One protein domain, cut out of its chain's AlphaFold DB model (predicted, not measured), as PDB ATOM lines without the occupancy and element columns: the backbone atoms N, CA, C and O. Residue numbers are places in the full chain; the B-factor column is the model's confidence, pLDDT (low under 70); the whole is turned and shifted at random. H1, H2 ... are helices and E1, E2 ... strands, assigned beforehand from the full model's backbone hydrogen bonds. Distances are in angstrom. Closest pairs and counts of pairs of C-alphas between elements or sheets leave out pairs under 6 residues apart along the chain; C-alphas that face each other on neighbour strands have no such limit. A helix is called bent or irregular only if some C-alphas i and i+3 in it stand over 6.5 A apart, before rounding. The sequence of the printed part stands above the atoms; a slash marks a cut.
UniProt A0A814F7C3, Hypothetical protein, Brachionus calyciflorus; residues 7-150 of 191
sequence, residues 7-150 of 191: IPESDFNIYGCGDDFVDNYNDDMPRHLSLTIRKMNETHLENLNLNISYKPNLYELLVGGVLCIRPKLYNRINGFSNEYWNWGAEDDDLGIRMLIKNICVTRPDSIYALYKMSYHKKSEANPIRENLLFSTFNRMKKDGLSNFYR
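This is residues 7 to 150 of the 191 residues of the protein "Hypothetical protein" of Brachionus calyciflorus (UniProt A0A814F7C3). Little regular structure: long loops join a small three-stranded sheet to helices H2 to H6 across the body, while H1 reaches out beyond the sheet. The 144 printed residues, 48 in named elements, run E1 H1 E2 H2 H3 E3 H4 H5 H6; the class is mixed. The whole is compact, radius of gyration of the C-alphas 16.9 A, spanning 50 by 44 by 24 A.

E1, residues 36 to 39, begins at C-alpha 36 (-3.384, 24.138, -29.160); E2 is 54 to 56, E3 114 to 117. H3, 90 to 100, is 15.3 A long; H1 is 42 to 45, H2 71 to 76, H4 129 to 134, H5 136 to 139. H6, 145 to 150, ends at C-alpha 150 (-29.421, 47.404, -37.877) and is irregular: C-alphas 146 and 149 are 7.9 A apart.

E1 is parallel to E3, N 38 to O 115 2.9 A, and antiparallel to E2, N 37 to O 55 3.0 A. H3 touches H5, closest C-alphas Asp 93 and Thr 136, 6.3 A. H2, H3 and H4 have every O i to N i+4 pair within hydrogen-bond range; H6 has 0 of 2, but 2 of 3 O i to N i+3.

The printed part has no cut. Residues 20 to 26 and 41 to 52 are under pLDDT 70.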
ATOM      1  N   ILE A   7      -2.360  28.920 -38.683       95.56
ATOM      2  CA  ILE A   7      -2.026  27.932 -39.719       95.56
ATOM      3  C   ILE A   7      -2.026  26.541 -39.073       95.56
ATOM      4  O   ILE A   7      -1.322  26.375 -38.070       95.56
ATOM      5  N   PRO A   8      -2.791  25.561 -39.595       96.12
ATOM      6  CA  PRO A   8      -2.788  24.204 -39.056       96.12
ATOM      7  C   PRO A   8      -1.423  23.547 -39.283       96.12
ATOM      8  O   PRO A   8      -0.801  23.729 -40.328       96.12
ATOM      9  N   GLU A   9      -0.957  22.769 -38.308       95.50
ATOM     10  CA  GLU A   9       0.325  22.053 -38.396       95.50
ATOM     11  C   GLU A   9       0.175  20.592 -38.841       95.50
ATOM     12  O   GLU A   9       1.174  19.906 -39.042       95.50
ATOM     13  N   SER A  10      -1.062  20.124 -39.021       94.50
ATOM     14  CA  SER A  10      -1.377  18.784 -39.509       94.50
ATOM     15  C   SER A  10      -2.520  18.823 -40.521       94.50
ATOM     16  O   SER A  10      -3.523  19.506 -40.319       94.50
ATOM     17  N   ASP A  11      -2.370  18.058 -41.596       94.00
ATOM     18  CA  ASP A  11      -3.378  17.797 -42.627       94.00
ATOM     19  C   ASP A  11      -4.440  16.771 -42.198       94.00
ATOM     20  O   ASP A  11      -5.515  16.717 -42.794       94.00
ATOM     21  N   PHE A  12      -4.200  16.023 -41.117       92.19
ATOM     22  CA  PHE A  12      -5.208  15.176 -40.468       92.19
ATOM     23  C   PHE A  12      -6.259  15.983 -39.692       92.19
ATOM     24  O   PHE A  12      -7.264  15.431 -39.250       92.19
ATOM     25  N   ASN A  13      -6.067  17.295 -39.531       93.25
ATOM     26  CA  ASN A  13      -7.074  18.174 -38.954       93.25
ATOM     27  C   ASN A  13      -8.087  18.605 -40.020       93.25
ATOM     28  O   ASN A  13      -7.923  19.634 -40.676       93.25
ATOM     29  N   ILE A  14      -9.121  17.791 -40.226       91.25
ATOM     30  CA  ILE A  14     -10.068  17.979 -41.325       91.25
ATOM     31  C   ILE A  14     -10.923  19.238 -41.129       91.25
ATOM     32  O   ILE A  14     -11.624  19.415 -40.130       91.25
ATOM     33  N   TYR A  15     -10.926  20.097 -42.151       92.88
ATOM     34  CA  TYR A  15     -11.755  21.301 -42.211       92.88
ATOM     35  C   TYR A  15     -13.187  20.937 -42.603       92.88
ATOM     36  O   TYR A  15     -13.615  21.097 -43.744       92.88
ATOM     37  N   GLY A  16     -13.934  20.440 -41.622       89.75
ATOM     38  CA  GLY A  16     -15.324  20.027 -41.769       89.75
ATOM     39  C   GLY A  16     -16.109  20.191 -40.474       89.75
ATOM     40  O   GLY A  16     -15.558  20.549 -39.434       89.75
ATOM     41  N   CYS A  17     -17.418  19.967 -40.546       90.00
ATOM     42  CA  CYS A  17     -18.240  19.778 -39.349       90.00
ATOM     43  C   CYS A  17     -18.224  18.297 -38.947       90.00
ATOM     44  O   CYS A  17     -17.855  17.450 -39.755       90.00
ATOM     45  N   GLY A  18     -18.638  18.011 -37.718       84.38
ATOM     46  CA  GLY A  18     -18.759  16.657 -37.196       84.38
ATOM     47  C   GLY A  18     -17.503  16.093 -36.544       84.38
ATOM     48  O   GLY A  18     -16.629  16.835 -36.093       84.38
ATOM     49  N   ASP A  19     -17.470  14.773 -36.412       75.06
ATOM     50  CA  ASP A  19     -16.399  14.010 -35.769       75.06
ATOM     51  C   ASP A  19     -15.726  13.113 -36.818       75.06
ATOM     52  O   ASP A  19     -16.405  12.602 -37.705       75.06
ATOM     53  N   ASP A  20     -14.410  12.926 -36.715       65.94
ATOM     54  CA  ASP A  20     -13.629  12.089 -37.637       65.94
ATOM     55  C   ASP A  20     -13.969  10.595 -37.510       65.94
ATOM     56  O   ASP A  20     -13.673   9.821 -38.418       65.94
ATOM     57  N   PHE A  21     -14.568  10.178 -36.386       61.59
ATOM     58  CA  PHE A  21     -14.645   8.764 -36.004       61.59
ATOM     59  C   PHE A  21     -16.066   8.213 -35.785       61.59
ATOM     60  O   PHE A  21     -16.200   7.056 -35.388       61.59
ATOM     61  N   VAL A  22     -17.131   9.000 -36.005       59.75
ATOM     62  CA  VAL A  22     -18.509   8.587 -35.656       59.75
ATOM     63  C   VAL A  22     -19.479   8.726 -36.826       59.75
ATOM     64  O   VAL A  22     -19.839   9.834 -37.227       59.75
ATOM     65  N   ASP A  23     -19.990   7.586 -37.297       53.66
ATOM     66  CA  ASP A  23     -21.015   7.518 -38.337       53.66
ATOM     67  C   ASP A  23     -22.337   8.181 -37.890       53.66
ATOM     68  O   ASP A  23     -22.961   7.818 -36.889       53.66
ATOM     69  N   ASN A  24     -22.790   9.146 -38.696       57.78
ATOM     70  CA  ASN A  24     -24.134   9.739 -38.788       57.78
ATOM     71  C   ASN A  24     -24.717  10.526 -37.596       57.78
ATOM     72  O   ASN A  24     -25.515  11.430 -37.842       57.78
ATOM     73  N   TYR A  25     -24.372  10.256 -36.332       59.56
ATOM     74  CA  TYR A  25     -24.988  10.986 -35.201       59.56
ATOM     75  C   TYR A  25     -24.387  12.384 -34.986       59.56
ATOM     76  O   TYR A  25     -25.100  13.329 -34.645       59.56
ATOM     77  N   ASN A  26     -23.081  12.530 -35.228       66.19
ATOM     78  CA  ASN A  26     -22.347  13.765 -34.957       66.19
ATOM     79  C   ASN A  26     -22.057  14.609 -36.202       66.19
ATOM     80  O   ASN A  26     -21.486  15.679 -36.045       66.19
ATOM     81  N   ASP A  27     -22.464  14.207 -37.412       72.25
ATOM     82  CA  ASP A  27     -22.072  14.891 -38.663       72.25
ATOM     83  C   ASP A  27     -22.517  16.374 -38.724       72.25
ATOM     84  O   ASP A  27     -21.893  17.235 -39.355       72.25
ATOM     85  N   ASP A  28     -23.581  16.712 -37.992       81.94
ATOM     86  CA  ASP A  28     -24.088  18.080 -37.882       81.94
ATOM     87  C   ASP A  28     -23.402  18.923 -36.790       81.94
ATOM     88  O   ASP A  28     -23.599  20.142 -36.776       81.94
ATOM     89  N   MET A  29     -22.607  18.329 -35.891       89.88
ATOM     90  CA  MET A  29     -22.023  19.042 -34.748       89.88
ATOM     91  C   MET A  29     -20.982  20.085 -35.196       89.88
ATOM     92  O   MET A  29     -20.189  19.831 -36.107       89.88
ATOM     93  N   PRO A  30     -20.946  21.272 -34.562       94.19
ATOM     94  CA  PRO A  30     -19.842  22.202 -34.732       94.19
ATOM     95  C   PRO A  30     -18.530  21.572 -34.270       94.19
ATOM     96  O   PRO A  30     -18.510  20.818 -33.298       94.19
ATOM     97  N   ARG A  31     -17.435  21.947 -34.924       93.31
ATOM     98  CA  ARG A  31     -16.104  21.399 -34.683       93.31
ATOM     99  C   ARG A  31     -15.093  22.516 -34.456       93.31
ATOM    100  O   ARG A  31     -14.913  23.367 -35.326       93.31
ATOM    101  N   HIS A  32     -14.442  22.527 -33.296       95.06
ATOM    102  CA  HIS A  32     -13.388  23.492 -32.950       95.06
ATOM    103  C   HIS A  32     -12.018  22.877 -33.243       95.06
ATOM    104  O   HIS A  32     -11.660  21.859 -32.657       95.06
ATOM    105  N   LEU A  33     -11.277  23.466 -34.186       94.94
ATOM    106  CA  LEU A  33     -10.062  22.860 -34.747       94.94
ATOM    107  C   LEU A  33      -8.789  23.320 -34.033       94.94
ATOM    108  O   LEU A  33      -7.846  22.542 -33.912       94.94
ATOM    109  N   SER A  34      -8.747  24.564 -33.554       94.50
ATOM    110  CA  SER A  34      -7.545  25.178 -32.980       94.50
ATOM    111  C   SER A  34      -7.442  24.966 -31.472       94.50
ATOM    112  O   SER A  34      -7.581  25.909 -30.689       94.50
ATOM    113  N   LEU A  35      -7.212  23.717 -31.060       92.38
ATOM    114  CA  LEU A  35      -7.104  23.359 -29.644       92.38
ATOM    115  C   LEU A  35      -5.814  23.893 -29.018       92.38
ATOM    116  O   LEU A  35      -5.845  24.418 -27.909       92.38
ATOM    117  N   THR A  36      -4.686  23.762 -29.709       92.25
ATOM    118  CA  THR A  36      -3.384  24.138 -29.160       92.25
ATOM    119  C   THR A  36      -2.690  25.095 -30.108       92.25
ATOM    120  O   THR A  36      -2.441  24.768 -31.264       92.25
ATOM    121  N   ILE A  37      -2.345  26.281 -29.608       91.56
ATOM    122  CA  ILE A  37      -1.752  27.340 -30.424       91.56
ATOM    123  C   ILE A  37      -0.348  27.650 -29.912       91.56
ATOM    124  O   ILE A  37      -0.168  28.000 -28.740       91.56
ATOM    125  N   ARG A  38       0.654  27.596 -30.795       89.50
ATOM    126  CA  ARG A  38       1.953  28.235 -30.544       89.50
ATOM    127  C   ARG A  38       1.943  29.660 -31.080       89.50
ATOM    128  O   ARG A  38       1.567  29.906 -32.225       89.50
ATOM    129  N   LYS A  39       2.379  30.609 -30.253       82.56
ATOM    130  CA  LYS A  39       2.500  32.020 -30.645       82.56
ATOM    131  C   LYS A  39       3.943  32.345 -30.996       82.56
ATOM    132  O   LYS A  39       4.861  31.895 -30.315       82.56
ATOM    133  N   MET A  40       4.137  33.133 -32.049       72.12
ATOM    134  CA  MET A  40       5.434  33.747 -32.317       72.12
ATOM    135  C   MET A  40       5.529  35.082 -31.571       72.12
ATOM    136  O   MET A  40       4.607  35.894 -31.618       72.12
ATOM    137  N   ASN A  41       6.633  35.292 -30.857       66.00
ATOM    138  CA  ASN A  41       6.915  36.526 -30.132       66.00
ATOM    139  C   ASN A  41       7.678  37.470 -31.068       66.00
ATOM    140  O   ASN A  41       8.378  37.001 -31.963       66.00
ATOM    141  N   GLU A  42       7.622  38.776 -30.819       58.44
ATOM    142  CA  GLU A  42       8.394  39.779 -31.575       58.44
ATOM    143  C   GLU A  42       9.906  39.466 -31.564       58.44
ATOM    144  O   GLU A  42      10.562  39.506 -32.598       58.44
ATOM    145  N   THR A  43      10.433  38.987 -30.429       54.47
ATOM    146  CA  THR A  43      11.834  38.557 -30.262       54.47
ATOM    147  C   THR A  43      12.204  37.252 -30.980       54.47
ATOM    148  O   THR A  43      13.391  36.979 -31.159       54.47
ATOM    149  N   HIS A  44      11.230  36.439 -31.416       55.00
ATOM    150  CA  HIS A  44      11.498  35.206 -32.179       55.00
ATOM    151  C   HIS A  44      11.918  35.482 -33.628       55.00
ATOM    152  O   HIS A  44      12.393  34.569 -34.298       55.00
ATOM    153  N   LEU A  45      11.747  36.713 -34.118       54.19
ATOM    154  CA  LEU A  45      12.210  37.114 -35.447       54.19
ATOM    155  C   LEU A  45      13.723  37.393 -35.476       54.19
ATOM    156  O   LEU A  45      14.328  37.298 -36.540       54.19
ATOM    157  N   GLU A  46      14.337  37.680 -34.323       53.44
ATOM    158  CA  GLU A  46      15.741  38.113 -34.228       53.44
ATOM    159  C   GLU A  46      16.689  37.044 -33.659       53.44
ATOM    160  O   GLU A  46      17.893  37.115 -33.888       53.44
ATOM    161  N   ASN A  47      16.181  36.020 -32.958       50.41
ATOM    162  CA  ASN A  47      17.007  34.974 -32.346       50.41
ATOM    163  C   ASN A  47      16.461  33.564 -32.634       50.41
ATOM    164  O   ASN A  47      15.373  33.200 -32.193       50.41
ATOM    165  N   LEU A  48      17.261  32.733 -33.311       56.81
ATOM    166  CA  LEU A  48      16.979  31.326 -33.662       56.81
ATOM    167  C   LEU A  48      16.940  30.354 -32.455       56.81
ATOM    168  O   LEU A  48      16.804  29.146 -32.645       56.81
ATOM    169  N   ASN A  49      17.034  30.849 -31.215       49.88
ATOM    170  CA  ASN A  49      16.932  30.036 -30.000       49.88
ATOM    171  C   ASN A  49      15.464  29.942 -29.550       49.88
ATOM    172  O   ASN A  49      14.933  30.779 -28.821       49.88
ATOM    173  N   LEU A  50      14.815  28.905 -30.074       55.97
ATOM    174  CA  LEU A  50      13.378  28.646 -30.089       55.97
ATOM    175  C   LEU A  50      12.836  28.112 -28.751       55.97
ATOM    176  O   LEU A  50      12.725  26.903 -28.567       55.97
ATOM    177  N   ASN A  51      12.366  28.985 -27.859       56.62
ATOM    178  CA  ASN A  51      11.413  28.563 -26.823       56.62
ATOM    179  C   ASN A  51       9.988  28.593 -27.400       56.62
ATOM    180  O   ASN A  51       9.201  29.507 -27.151       56.62
ATOM    181  N   ILE A  52       9.658  27.583 -28.212       63.84
ATOM    182  CA  ILE A  52       8.298  27.374 -28.724       63.84
ATOM    183  C   ILE A  52       7.438  26.836 -27.577       63.84
ATOM    184  O   ILE A  52       7.544  25.672 -27.204       63.84
ATOM    185  N   SER A  53       6.568  27.681 -27.025       75.81
ATOM    186  CA  SER A  53       5.565  27.257 -26.047       75.81
ATOM    187  C   SER A  53       4.208  27.123 -26.729       75.81
ATOM    188  O   SER A  53       3.614  28.107 -27.183       75.81
ATOM    189  N   TYR A  54       3.728  25.886 -26.800       81.19
ATOM    190  CA  TYR A  54       2.346  25.581 -27.136       81.19
ATOM    191  C   TYR A  54       1.456  25.905 -25.941       81.19
ATOM    192  O   TYR A  54       1.755  25.518 -24.809       81.19
ATOM    193  N   LYS A  55       0.356  26.614 -26.192       82.81
ATOM    194  CA  LYS A  55      -0.672  26.870 -25.186       82.81
ATOM    195  C   LYS A  55      -1.910  26.055 -25.547       82.81
ATOM    196  O   LYS A  55      -2.517  26.358 -26.579       82.81
ATOM    197  N   PRO A  56      -2.259  25.024 -24.757       81.94
ATOM    198  CA  PRO A  56      -3.503  24.305 -24.965       81.94
ATOM    199  C   PRO A  56      -4.687  25.206 -24.616       81.94
ATOM    200  O   PRO A  56      -4.554  26.200 -23.891       81.94
ATOM    201  N   ASN A  57      -5.847  24.834 -25.138       76.12
ATOM    202  CA  ASN A  57      -7.119  25.443 -24.807       76.12
ATOM    203  C   ASN A  57      -7.325  25.467 -23.281       76.12
ATOM    204  O   ASN A  57      -7.024  24.501 -22.582       76.12
ATOM    205  N   LEU A  58      -7.818  26.595 -22.775       71.88
ATOM    206  CA  LEU A  58      -7.936  26.871 -21.349       71.88
ATOM    207  C   LEU A  58      -9.277  26.405 -20.759       71.88
ATOM    208  O   LEU A  58      -9.367  26.276 -19.540       71.88
ATOM    209  N   TYR A  59     -10.315  26.182 -21.580       83.06
ATOM    210  CA  TYR A  59     -11.644  25.763 -21.113       83.06
ATOM    211  C   TYR A  59     -12.540  25.223 -22.241       83.06
ATOM    212  O   TYR A  59     -12.390  25.555 -23.416       83.06
ATOM    213  N   GLU A  60     -13.532  24.407 -21.874       80.75
ATOM    214  CA  GLU A  60     -14.390  23.670 -22.815       80.75
ATOM    215  C   GLU A  60     -15.269  24.551 -23.711       80.75
ATOM    216  O   GLU A  60     -15.604  24.144 -24.824       80.75
ATOM    217  N   LEU A  61     -15.642  25.747 -23.248       85.19
ATOM    218  CA  LEU A  61     -16.501  26.673 -23.997       85.19
ATOM    219  C   LEU A  61     -15.746  27.509 -25.038       85.19
ATOM    220  O   LEU A  61     -16.393  28.207 -25.817       85.19
ATOM    221  N   LEU A  62     -14.410  27.445 -25.081       89.75
ATOM    222  CA  LEU A  62     -13.646  28.185 -26.080       89.75
ATOM    223  C   LEU A  62     -13.926  27.616 -27.476       89.75
ATOM    224  O   LEU A  62     -13.693  26.431 -27.740       89.75
ATOM    225  N   VAL A  63     -14.371  28.502 -28.366       95.12
ATOM    226  CA  VAL A  63     -14.636  28.221 -29.784       95.12
ATOM    227  C   VAL A  63     -13.938  29.208 -30.731       95.12
ATOM    228  O   VAL A  63     -14.203  29.192 -31.930       95.12
ATOM    229  N   GLY A  64     -13.043  30.048 -30.201       94.69
ATOM    230  CA  GLY A  64     -12.274  31.028 -30.972       94.69
ATOM    231  C   GLY A  64     -11.115  30.428 -31.765       94.69
ATOM    232  O   GLY A  64     -10.718  29.278 -31.547       94.69
ATOM    233  N   GLY A  65     -10.554  31.211 -32.683       94.88
ATOM    234  CA  GLY A  65      -9.526  30.762 -33.618       94.88
ATOM    235  C   GLY A  65     -10.131  30.102 -34.853       94.88
ATOM    236  O   GLY A  65     -10.373  30.759 -35.867       94.88
ATOM    237  N   VAL A  66     -10.374  28.790 -34.790       96.81
ATOM    238  CA  VAL A  66     -10.922  28.026 -35.919       96.81
ATOM    239  C   VAL A  66     -12.113  27.164 -35.502       96.81
ATOM    240  O   VAL A  66     -11.972  26.188 -34.766       96.81
ATOM    241  N   LEU A  67     -13.288  27.494 -36.044       96.62
ATOM    242  CA  LEU A  67     -14.559  26.809 -35.797       96.62
ATOM    243  C   LEU A  67     -15.289  26.503 -37.105       96.62
ATOM    244  O   LEU A  67     -15.618  27.406 -37.884       96.62
ATOM    245  N   CYS A  68     -15.639  25.241 -37.307       95.75
ATOM    246  CA  CYS A  68     -16.577  24.798 -38.326       95.75
ATOM    247  C   CYS A  68     -17.972  24.662 -37.715       95.75
ATOM    248  O   CYS A  68     -18.146  24.033 -36.677       95.75
ATOM    249  N   ILE A  69     -18.983  25.249 -38.352       95.75
ATOM    250  CA  ILE A  69     -20.377  25.139 -37.922       95.75
ATOM    251  C   ILE A  69     -21.291  25.137 -39.141       95.75
ATOM    252  O   ILE A  69     -21.129  25.948 -40.056       95.75
ATOM    253  N   ARG A  70     -22.285  24.245 -39.149       94.88
ATOM    254  CA  ARG A  70     -23.268  24.199 -40.232       94.88
ATOM    255  C   ARG A  70     -24.219  25.402 -40.170       94.88
ATOM    256  O   ARG A  70     -24.657  25.769 -39.073       94.88
ATOM    257  N   PRO A  71     -24.656  25.952 -41.320       95.19
ATOM    258  CA  PRO A  71     -25.586  27.085 -41.358       95.19
ATOM    259  C   PRO A  71     -26.864  26.872 -40.536       95.19
ATOM    260  O   PRO A  71     -27.337  27.788 -39.871       95.19
ATOM    261  N   LYS A  72     -27.403  25.645 -40.512       95.06
ATOM    262  CA  LYS A  72     -28.588  25.285 -39.714       95.06
ATOM    263  C   LYS A  72     -28.383  25.534 -38.215       95.06
ATOM    264  O   LYS A  72     -29.253  26.120 -37.571       95.06
ATOM    265  N   LEU A  73     -27.246  25.111 -37.658       95.56
ATOM    266  CA  LEU A  73     -26.930  25.334 -36.245       95.56
ATOM    267  C   LEU A  73     -26.569  26.791 -35.972       95.56
ATOM    268  O   LEU A  73     -27.029  27.341 -34.975       95.56
ATOM    269  N   TYR A  74     -25.839  27.431 -36.890       97.25
ATOM    270  CA  TYR A  74     -25.529  28.858 -36.807       97.25
ATOM    271  C   TYR A  74     -26.804  29.715 -36.742       97.25
ATOM    272  O   TYR A  74     -26.942  30.571 -35.871       97.25
ATOM    273  N   ASN A  75     -27.808  29.402 -37.567       97.12
ATOM    274  CA  ASN A  75     -29.125  30.035 -37.508       97.12
ATOM    275  C   ASN A  75     -29.855  29.748 -36.185       97.12
ATOM    276  O   ASN A  75     -30.441  30.652 -35.592       97.12
ATOM    277  N   ARG A  76     -29.793  28.511 -35.670       96.94
ATOM    278  CA  ARG A  76     -30.444  28.110 -34.404       96.94
ATOM    279  C   ARG A  76     -29.921  28.882 -33.184       96.94
ATOM    280  O   ARG A  76     -30.691  29.113 -32.245       96.94
ATOM    281  N   ILE A  77     -28.646  29.275 -33.189       97.31
ATOM    282  CA  ILE A  77     -28.020  30.094 -32.133       97.31
ATOM    283  C   ILE A  77     -28.119  31.605 -32.394       97.31
ATOM    284  O   ILE A  77     -27.589  32.387 -31.609       97.31
ATOM    285  N   ASN A  78     -28.827  32.015 -33.454       98.19
ATOM    286  CA  ASN A  78     -28.915  33.399 -33.920       98.19
ATOM    287  C   ASN A  78     -27.554  34.006 -34.316       98.19
ATOM    288  O   ASN A  78     -27.356  35.208 -34.191       98.19
ATOM    289  N   GLY A  79     -26.612  33.181 -34.777       97.88
ATOM    290  CA  GLY A  79     -25.253  33.587 -35.132       97.88
ATOM    291  C   GLY A  79     -24.478  34.275 -34.003       97.88
ATOM    292  O   GLY A  79     -24.781  34.105 -32.818       97.88
ATOM    293  N   PHE A  80     -23.462  35.046 -34.395       97.50
ATOM    294  CA  PHE A  80     -22.683  35.891 -33.491       97.50
ATOM    295  C   PHE A  80     -23.483  37.083 -32.967       97.50
ATOM    296  O   PHE A  80     -24.488  37.479 -33.547       97.50
ATOM    297  N   SER A  81     -23.000  37.673 -31.875       96.88
ATOM    298  CA  SER A  81     -23.431  38.991 -31.410       96.88
ATOM    299  C   SER A  81     -22.959  40.101 -32.342       96.88
ATOM    300  O   SER A  81     -21.812  40.104 -32.778       96.88
ATOM    301  N   ASN A  82     -23.824  41.089 -32.559       95.19
ATOM    302  CA  ASN A  82     -23.511  42.320 -33.286       95.19
ATOM    303  C   ASN A  82     -23.058  43.455 -32.346       95.19
ATOM    304  O   ASN A  82     -22.915  44.605 -32.762       95.19
ATOM    305  N   GLU A  83     -22.909  43.172 -31.050       94.00
ATOM    306  CA  GLU A  83     -22.629  44.178 -30.023       94.00
ATOM    307  C   GLU A  83     -21.161  44.178 -29.573       94.00
ATOM    308  O   GLU A  83     -20.806  45.019 -28.757       94.00
ATOM    309  N   TYR A  84     -20.290  43.300 -30.084       94.56
ATOM    310  CA  TYR A  84     -18.852  43.349 -29.780       94.56
ATOM    311  C   TYR A  84     -18.122  44.294 -30.734       94.56
ATOM    312  O   TYR A  84     -17.743  43.929 -31.842       94.56
ATOM    313  N   TRP A  85     -17.906  45.523 -30.269       93.56
ATOM    314  CA  TRP A  85     -17.004  46.490 -30.893       93.56
ATOM    315  C   TRP A  85     -15.690  46.520 -30.112       93.56
ATOM    316  O   TRP A  85     -15.733  46.679 -28.889       93.56
ATOM    317  N   ASN A  86     -14.554  46.421 -30.811       93.06
ATOM    318  CA  ASN A  86     -13.219  46.112 -30.269       93.06
ATOM    319  C   ASN A  86     -13.071  44.654 -29.795       93.06
ATOM    320  O   ASN A  86     -13.993  43.851 -29.909       93.06
ATOM    321  N   TRP A  87     -11.880  44.294 -29.314       92.88
ATOM    322  CA  TRP A  87     -11.495  42.899 -29.110       92.88
ATOM    323  C   TRP A  87     -12.055  42.277 -27.821       92.88
ATOM    324  O   TRP A  87     -11.921  42.852 -26.730       92.88
ATOM    325  N   GLY A  88     -12.567  41.049 -27.944       93.69
ATOM    326  CA  GLY A  88     -12.669  40.073 -26.863       93.69
ATOM    327  C   GLY A  88     -14.089  39.670 -26.453       93.69
ATOM    328  O   GLY A  88     -14.991  40.504 -26.362       93.69
ATOM    329  N   ALA A  89     -14.199  38.396 -26.057       95.44
ATOM    330  CA  ALA A  89     -15.373  37.689 -25.533       95.44
ATOM    331  C   ALA A  89     -16.536  37.455 -26.520       95.44
ATOM    332  O   ALA A  89     -17.595  36.980 -26.114       95.44
ATOM    333  N   GLU A  90     -16.355  37.745 -27.807       97.19
ATOM    334  CA  GLU A  90     -17.307  37.424 -28.873       97.19
ATOM    335  C   GLU A  90     -17.380  35.918 -29.157       97.19
ATOM    336  O   GLU A  90     -18.468  35.376 -29.364       97.19
ATOM    337  N   ASP A  91     -16.242  35.224 -29.102       96.69
ATOM    338  CA  ASP A  91     -16.190  33.768 -29.240       96.69
ATOM    339  C   ASP A  91     -16.766  33.076 -28.002       96.69
ATOM    340  O   ASP A  91     -17.508  32.102 -28.116       96.69
ATOM    341  N   ASP A  92     -16.493  33.620 -26.812       96.38
ATOM    342  CA  ASP A  92     -17.074  33.139 -25.554       96.38
ATOM    343  C   ASP A  92     -18.594  33.284 -25.556       96.38
ATOM    344  O   ASP A  92     -19.317  32.373 -25.151       96.38
ATOM    345  N   ASP A  93     -19.097  34.408 -26.073       97.88
ATOM    346  CA  ASP A  93     -20.523  34.596 -26.297       97.88
ATOM    347  C   ASP A  93     -21.108  33.517 -27.201       97.88
ATOM    348  O   ASP A  93     -22.154  32.945 -26.887       97.88
ATOM    349  N   LEU A  94     -20.444  33.233 -28.324       97.81
ATOM    350  CA  LEU A  94     -20.887  32.200 -29.250       97.81
ATOM    351  C   LEU A  94     -20.925  30.826 -28.568       97.81
ATOM    352  O   LEU A  94     -21.921  30.110 -28.707       97.81
ATOM    353  N   GLY A  95     -19.898  30.494 -27.781       96.44
ATOM    354  CA  GLY A  95     -19.848  29.281 -26.963       96.44
ATOM    355  C   GLY A  95     -21.014  29.195 -25.972       96.44
ATOM    356  O   GLY A  95     -21.702  28.174 -25.901       96.44
ATOM    357  N   ILE A  96     -21.332  30.287 -25.269       96.88
ATOM    358  CA  ILE A  96     -22.494  30.349 -24.366       96.88
ATOM    359  C   ILE A  96     -23.811  30.181 -25.141       96.88
ATOM    360  O   ILE A  96     -24.705  29.464 -24.687       96.88
ATOM    361  N   ARG A  97     -23.966  30.797 -26.321       97.69
ATOM    362  CA  ARG A  97     -25.171  30.627 -27.157       97.69
ATOM    363  C   ARG A  97     -25.366  29.173 -27.588       97.69
ATOM    364  O   ARG A  97     -26.502  28.693 -27.586       97.69
ATOM    365  N   MET A  98     -24.282  28.481 -27.947       96.31
ATOM    366  CA  MET A  98     -24.304  27.046 -28.248       96.31
ATOM    367  C   MET A  98     -24.744  26.235 -27.029       96.31
ATOM    368  O   MET A  98     -25.685  25.445 -27.141       96.31
ATOM    369  N   LEU A  99     -24.155  26.507 -25.861       95.56
ATOM    370  CA  LEU A  99     -24.511  25.856 -24.602       95.56
ATOM    371  C   LEU A  99     -26.003  26.026 -24.275       95.56
ATOM    372  O   LEU A  99     -26.696  25.042 -24.036       95.56
ATOM    373  N   ILE A 100     -26.541  27.249 -24.359       96.00
ATOM    374  CA  ILE A 100     -27.968  27.543 -24.113       96.00
ATOM    375  C   ILE A 100     -28.887  26.762 -25.066       96.00
ATOM    376  O   ILE A 100     -30.029  26.444 -24.728       96.00
ATOM    377  N   LYS A 101     -28.421  26.469 -26.285       95.81
ATOM    378  CA  LYS A 101     -29.174  25.704 -27.286       95.81
ATOM    379  C   LYS A 101     -28.912  24.200 -27.229       95.81
ATOM    380  O   LYS A 101     -29.454  23.505 -28.096       95.81
ATOM    381  N   ASN A 102     -28.179  23.713 -26.224       94.31
ATOM    382  CA  ASN A 102     -27.749  22.321 -26.071       94.31
ATOM    383  C   ASN A 102     -26.993  21.819 -27.309       94.31
ATOM    384  O   ASN A 102     -27.312  20.768 -27.863       94.31
ATOM    385  N   ILE A 103     -26.053  22.626 -27.799       92.69
ATOM    386  CA  ILE A 103     -25.177  22.280 -28.917       92.69
ATOM    387  C   ILE A 103     -23.777  22.070 -28.351       92.69
ATOM    388  O   ILE A 103     -23.167  23.004 -27.834       92.69
ATOM    389  N   CYS A 104     -23.291  20.837 -28.444       90.31
ATOM    390  CA  CYS A 104     -21.926  20.474 -28.081       90.31
ATOM    391  C   CYS A 104     -20.973  20.759 -29.243       90.31
ATOM    392  O   CYS A 104     -21.407  20.851 -30.386       90.31
ATOM    393  N   VAL A 105     -19.681  20.875 -28.947       91.31
ATOM    394  CA  VAL A 105     -18.627  21.093 -29.945       91.31
ATOM    395  C   VAL A 105     -17.697  19.887 -29.940       91.31
ATOM    396  O   VAL A 105     -17.213  19.493 -28.879       91.31
ATOM    397  N   THR A 106     -17.448  19.304 -31.109       91.88
ATOM    398  CA  THR A 106     -16.457  18.239 -31.294       91.88
ATOM    399  C   THR A 106     -15.069  18.843 -31.478       91.88
ATOM    400  O   THR A 106     -14.917  20.003 -31.882       91.88
ATOM    401  N   ARG A 107     -14.032  18.068 -31.162       91.19
ATOM    402  CA  ARG A 107     -12.637  18.476 -31.344       91.19
ATOM    403  C   ARG A 107     -11.838  17.315 -31.935       91.19
ATOM    404  O   ARG A 107     -12.094  16.182 -31.536       91.19
ATOM    405  N   PRO A 108     -10.897  17.583 -32.857       91.06
ATOM    406  CA  PRO A 108      -9.952  16.569 -33.313       91.06
ATOM    407  C   PRO A 108      -9.087  16.065 -32.154       91.06
ATOM    408  O   PRO A 108      -8.998  16.719 -31.106       91.06
ATOM    409  N   ASP A 109      -8.371  14.960 -32.375       91.00
ATOM    410  CA  ASP A 109      -7.293  14.569 -31.468       91.00
ATOM    411  C   ASP A 109      -6.309  15.739 -31.300       91.00
ATOM    412  O   ASP A 109      -5.914  16.413 -32.258       91.00
ATOM    413  N   SER A 110      -5.916  15.978 -30.051       90.62
ATOM    414  CA  SER A 110      -4.982  17.021 -29.649       90.62
ATOM    415  C   SER A 110      -3.676  17.042 -30.449       90.62
ATOM    416  O   SER A 110      -3.126  18.125 -30.654       90.62
ATOM    417  N   ILE A 111      -3.206  15.887 -30.938       91.69
ATOM    418  CA  ILE A 111      -1.983  15.794 -31.748       91.69
ATOM    419  C   ILE A 111      -2.156  16.387 -33.154       91.69
ATOM    420  O   ILE A 111      -1.182  16.840 -33.749       91.69
ATOM    421  N   TYR A 112      -3.388  16.415 -33.670       93.12
ATOM    422  CA  TYR A 112      -3.731  16.987 -34.975       93.12
ATOM    423  C   TYR A 112      -4.283  18.414 -34.843       93.12
ATOM    424  O   TYR A 112      -4.175  19.219 -35.764       93.12
ATOM    425  N   ALA A 113      -4.802  18.786 -33.671       93.31
ATOM    426  CA  ALA A 113      -5.378  20.100 -33.381       93.31
ATOM    427  C   ALA A 113      -4.337  21.199 -33.043       93.31
ATOM    428  O   ALA A 113      -4.600  22.100 -32.234       93.31
ATOM    429  N   LEU A 114      -3.144  21.121 -33.645       94.50
ATOM    430  CA  LEU A 114      -2.029  22.053 -33.445       94.50
ATOM    431  C   LEU A 114      -2.048  23.180 -34.484       94.50
ATOM    432  O   LEU A 114      -2.186  22.931 -35.682       94.50
ATOM    433  N   TYR A 115      -1.858  24.416 -34.022       95.25
ATOM    434  CA  TYR A 115      -1.810  25.607 -34.864       95.25
ATOM    435  C   TYR A 115      -0.631  26.514 -34.533       95.25
ATOM    436  O   TYR A 115      -0.292  26.755 -33.369       95.25
ATOM    437  N   LYS A 116      -0.091  27.134 -35.580       93.44
ATOM    438  CA  LYS A 116       0.881  28.218 -35.491       93.44
ATOM    439  C   LYS A 116       0.195  29.561 -35.718       93.44
ATOM    440  O   LYS A 116      -0.425  29.755 -36.756       93.44
ATOM    441  N   MET A 117       0.362  30.495 -34.783       91.56
ATOM    442  CA  MET A 117      -0.097  31.880 -34.913       91.56
ATOM    443  C   MET A 117       1.023  32.773 -35.454       91.56
ATOM    444  O   MET A 117       2.109  32.851 -34.866       91.56
ATOM    445  N   SER A 118       0.746  33.465 -36.554       89.69
ATOM    446  CA  SER A 118       1.604  34.515 -37.099       89.69
ATOM    447  C   SER A 118       1.621  35.721 -36.161       89.69
ATOM    448  O   SER A 118       0.628  36.033 -35.508       89.69
ATOM    449  N   TYR A 119       2.766  36.398 -36.067       85.88
ATOM    450  CA  TYR A 119       2.895  37.555 -35.186       85.88
ATOM    451  C   TYR A 119       1.963  38.691 -35.627       85.88
ATOM    452  O   TYR A 119       1.947  39.078 -36.796       85.88
ATOM    453  N   HIS A 120       1.238  39.255 -34.666       84.44
ATOM    454  CA  HIS A 120       0.454  40.468 -34.837       84.44
ATOM    455  C   HIS A 120       0.450  41.278 -33.534       84.44
ATOM    456  O   HIS A 120       0.554  40.736 -32.427       84.44
ATOM    457  N   LYS A 121       0.301  42.601 -33.654       88.19
ATOM    458  CA  LYS A 121       0.113  43.482 -32.498       88.19
ATOM    459  C   LYS A 121      -1.265  43.233 -31.888       88.19
ATOM    460  O   LYS A 121      -2.257  43.199 -32.608       88.19
ATOM    461  N   LYS A 122      -1.339  43.124 -30.560       86.88
ATOM    462  CA  LYS A 122      -2.619  42.955 -29.855       86.88
ATOM    463  C   LYS A 122      -3.570  44.128 -30.116       86.88
ATOM    464  O   LYS A 122      -3.167  45.289 -30.022       86.88
ATOM    465  N   SER A 123      -4.829  43.793 -30.372       90.44
ATOM    466  CA  SER A 123      -5.931  44.742 -30.523       90.44
ATOM    467  C   SER A 123      -6.341  45.374 -29.191       90.44
ATOM    468  O   SER A 123      -6.114  44.808 -28.118       90.44
ATOM    469  N   GLU A 124      -6.975  46.546 -29.261       93.44
ATOM    470  CA  GLU A 124      -7.560  47.196 -28.090       93.44
ATOM    471  C   GLU A 124      -8.723  46.361 -27.546       93.44
ATOM    472  O   GLU A 124      -9.623  45.952 -28.283       93.44
ATOM    473  N   ALA A 125      -8.687  46.096 -26.244       94.19
ATOM    474  CA  ALA A 125      -9.726  45.356 -25.555       94.19
ATOM    475  C   ALA A 125     -11.017  46.172 -25.461       94.19
ATOM    476  O   ALA A 125     -10.995  47.341 -25.083       94.19
ATOM    477  N   ASN A 126     -12.154  45.526 -25.697       93.88
ATOM    478  CA  ASN A 126     -13.451  46.107 -25.390       93.88
ATOM    479  C   ASN A 126     -13.642  46.187 -23.857       93.88
ATOM    480  O   ASN A 126     -13.753  45.139 -23.209       93.88
ATOM    481  N   PRO A 127     -13.718  47.389 -23.252       92.69
ATOM    482  CA  PRO A 127     -13.803  47.543 -21.798       92.69
ATOM    483  C   PRO A 127     -15.112  47.012 -21.196       92.69
ATOM    484  O   PRO A 127     -15.171  46.784 -19.993       92.69
ATOM    485  N   ILE A 128     -16.159  46.797 -22.002       93.62
ATOM    486  CA  ILE A 128     -17.463  46.289 -21.538       93.62
ATOM    487  C   ILE A 128     -17.721  44.828 -21.930       93.62
ATOM    488  O   ILE A 128     -18.848  44.349 -21.793       93.62
ATOM    489  N   ARG A 129     -16.701  44.105 -22.415       94.44
ATOM    490  CA  ARG A 129     -16.824  42.712 -22.882       94.44
ATOM    491  C   ARG A 129     -17.422  41.763 -21.841       94.44
ATOM    492  O   ARG A 129     -18.217  40.900 -22.195       94.44
ATOM    493  N   GLU A 130     -17.102  41.960 -20.563       94.00
ATOM    494  CA  GLU A 130     -17.636  41.149 -19.462       94.00
ATOM    495  C   GLU A 130     -19.137  41.394 -19.284       94.00
ATOM    496  O   GLU A 130     -19.919  40.451 -19.231       94.00
ATOM    497  N   ASN A 131     -19.574  42.657 -19.310       92.50
ATOM    498  CA  ASN A 131     -20.996  43.011 -19.245       92.50
ATOM    499  C   ASN A 131     -21.770  42.432 -20.439       92.50
ATOM    500  O   ASN A 131     -22.886  41.926 -20.286       92.50
ATOM    501  N   LEU A 132     -21.171  42.480 -21.634       94.69
ATOM    502  CA  LEU A 132     -21.737  41.868 -22.834       94.69
ATOM    503  C   LEU A 132     -21.874  40.353 -22.685       94.69
ATOM    504  O   LEU A 132     -22.931  39.826 -23.036       94.69
ATOM    505  N   LEU A 133     -20.861  39.686 -22.130       95.31
ATOM    506  CA  LEU A 133     -20.837  38.243 -21.905       95.31
ATOM    507  C   LEU A 133     -21.844  37.805 -20.827       95.31
ATOM    508  O   LEU A 133     -22.626  36.882 -21.028       95.31
ATOM    509  N   PHE A 134     -21.932  38.515 -19.700       94.25
ATOM    510  CA  PHE A 134     -22.922  38.206 -18.660       94.25
ATOM    511  C   PHE A 134     -24.368  38.434 -19.123       94.25
ATOM    512  O   PHE A 134     -25.309  37.836 -18.597       94.25
ATOM    513  N   SER A 135     -24.572  39.293 -20.125       94.44
ATOM    514  CA  SER A 135     -25.896  39.576 -20.681       94.44
ATOM    515  C   SER A 135     -26.325  38.634 -21.816       94.44
ATOM    516  O   SER A 135     -27.489  38.712 -22.231       94.44
ATOM    517  N   THR A 136     -25.453  37.724 -22.275       95.94
ATOM    518  CA  THR A 136     -25.662  36.818 -23.422       95.94
ATOM    519  C   THR A 136     -27.033  36.160 -23.437       95.94
ATOM    520  O   THR A 136     -27.778  36.304 -24.408       95.94
ATOM    521  N   PHE A 137     -27.409  35.491 -22.342       95.00
ATOM    522  CA  PHE A 137     -28.674  34.757 -22.251       95.00
ATOM    523  C   PHE A 137     -29.892  35.639 -22.564       95.00
ATOM    524  O   PHE A 137     -30.816  35.228 -23.267       95.00
ATOM    525  N   ASN A 138     -29.878  36.883 -22.076       94.81
ATOM    526  CA  ASN A 138     -30.983  37.818 -22.267       94.81
ATOM    527  C   ASN A 138     -31.000  38.401 -23.682       94.81
ATOM    528  O   ASN A 138     -32.074  38.604 -24.255       94.81
ATOM    529  N   ARG A 139     -29.822  38.684 -24.251       95.06
ATOM    530  CA  ARG A 139     -29.719  39.377 -25.538       95.06
ATOM    531  C   ARG A 139     -29.776  38.456 -26.747       95.06
ATOM    532  O   ARG A 139     -30.329  38.881 -27.756       95.06
ATOM    533  N   MET A 140     -29.311  37.206 -26.660       96.56
ATOM    534  CA  MET A 140     -29.098  36.337 -27.831       96.56
ATOM    535  C   MET A 140     -30.331  36.168 -28.733       96.56
ATOM    536  O   MET A 140     -30.196  35.924 -29.924       96.56
ATOM    537  N   LYS A 141     -31.551  36.307 -28.188       95.75
ATOM    538  CA  LYS A 141     -32.804  36.224 -28.963       95.75
ATOM    539  C   LYS A 141     -33.036  37.425 -29.887       95.75
ATOM    540  O   LYS A 141     -33.797  37.306 -30.837       95.75
ATOM    541  N   LYS A 142     -32.458  38.582 -29.559       95.81
ATOM    542  CA  LYS A 142     -32.641  39.864 -30.259       95.81
ATOM    543  C   LYS A 142     -31.345  40.409 -30.853       95.81
ATOM    544  O   LYS A 142     -31.408  41.361 -31.616       95.81
ATOM    545  N   ASP A 143     -30.208  39.845 -30.476       95.81
ATOM    546  CA  ASP A 143     -28.869  40.255 -30.881       95.81
ATOM    547  C   ASP A 143     -28.197  39.124 -31.666       95.81
ATOM    548  O   ASP A 143     -27.931  38.056 -31.111       95.81
ATOM    549  N   GLY A 144     -27.961  39.361 -32.951       96.94
ATOM    550  CA  GLY A 144     -27.296  38.476 -33.896       96.94
ATOM    551  C   GLY A 144     -27.939  38.522 -35.278       96.94
ATOM    552  O   GLY A 144     -28.303  39.592 -35.760       96.94
ATOM    553  N   LEU A 145     -28.129  37.384 -35.943       96.75
ATOM    554  CA  LEU A 145     -28.714  37.355 -37.296       96.75
ATOM    555  C   LEU A 145     -30.071  38.072 -37.370       96.75
ATOM    556  O   LEU A 145     -30.345  38.802 -38.320       96.75
ATOM    557  N   SER A 146     -30.886  37.932 -36.326       95.56
ATOM    558  CA  SER A 146     -32.211  38.542 -36.217       95.56
ATOM    559  C   SER A 146     -32.216  40.070 -36.234       95.56
ATOM    560  O   SER A 146     -33.262  40.645 -36.504       95.56
ATOM    561  N   ASN A 147     -31.109  40.735 -35.886       93.69
ATOM    562  CA  ASN A 147     -31.002  42.200 -35.892       93.69
ATOM    563  C   ASN A 147     -29.832  42.716 -36.738       93.69
ATOM    564  O   ASN A 147     -29.451  43.878 -36.604       93.69
ATOM    565  N   PHE A 148     -29.284  41.870 -37.614       90.25
ATOM    566  CA  PHE A 148     -28.151  42.213 -38.473       90.25
ATOM    567  C   PHE A 148     -28.438  43.422 -39.374       90.25
ATOM    568  O   PHE A 148     -27.564  44.252 -39.597       90.25
ATOM    569  N   TYR A 149     -29.694  43.589 -39.802       87.56
ATOM    570  CA  TYR A 149     -30.151  44.733 -40.599       87.56
ATOM    571  C   TYR A 149     -29.908  46.101 -39.936       87.56
ATOM    572  O   TYR A 149     -29.956  47.115 -40.619       87.56
ATOM    573  N   ARG A 150     -29.664  46.157 -38.619       85.94
ATOM    574  CA  ARG A 150     -29.421  47.404 -37.877       85.94
ATOM    575  C   ARG A 150     -27.979  47.918 -38.000       85.94
ATOM    576  O   ARG A 150     -27.675  48.975 -37.464       85.94
TER     577      ARG A 150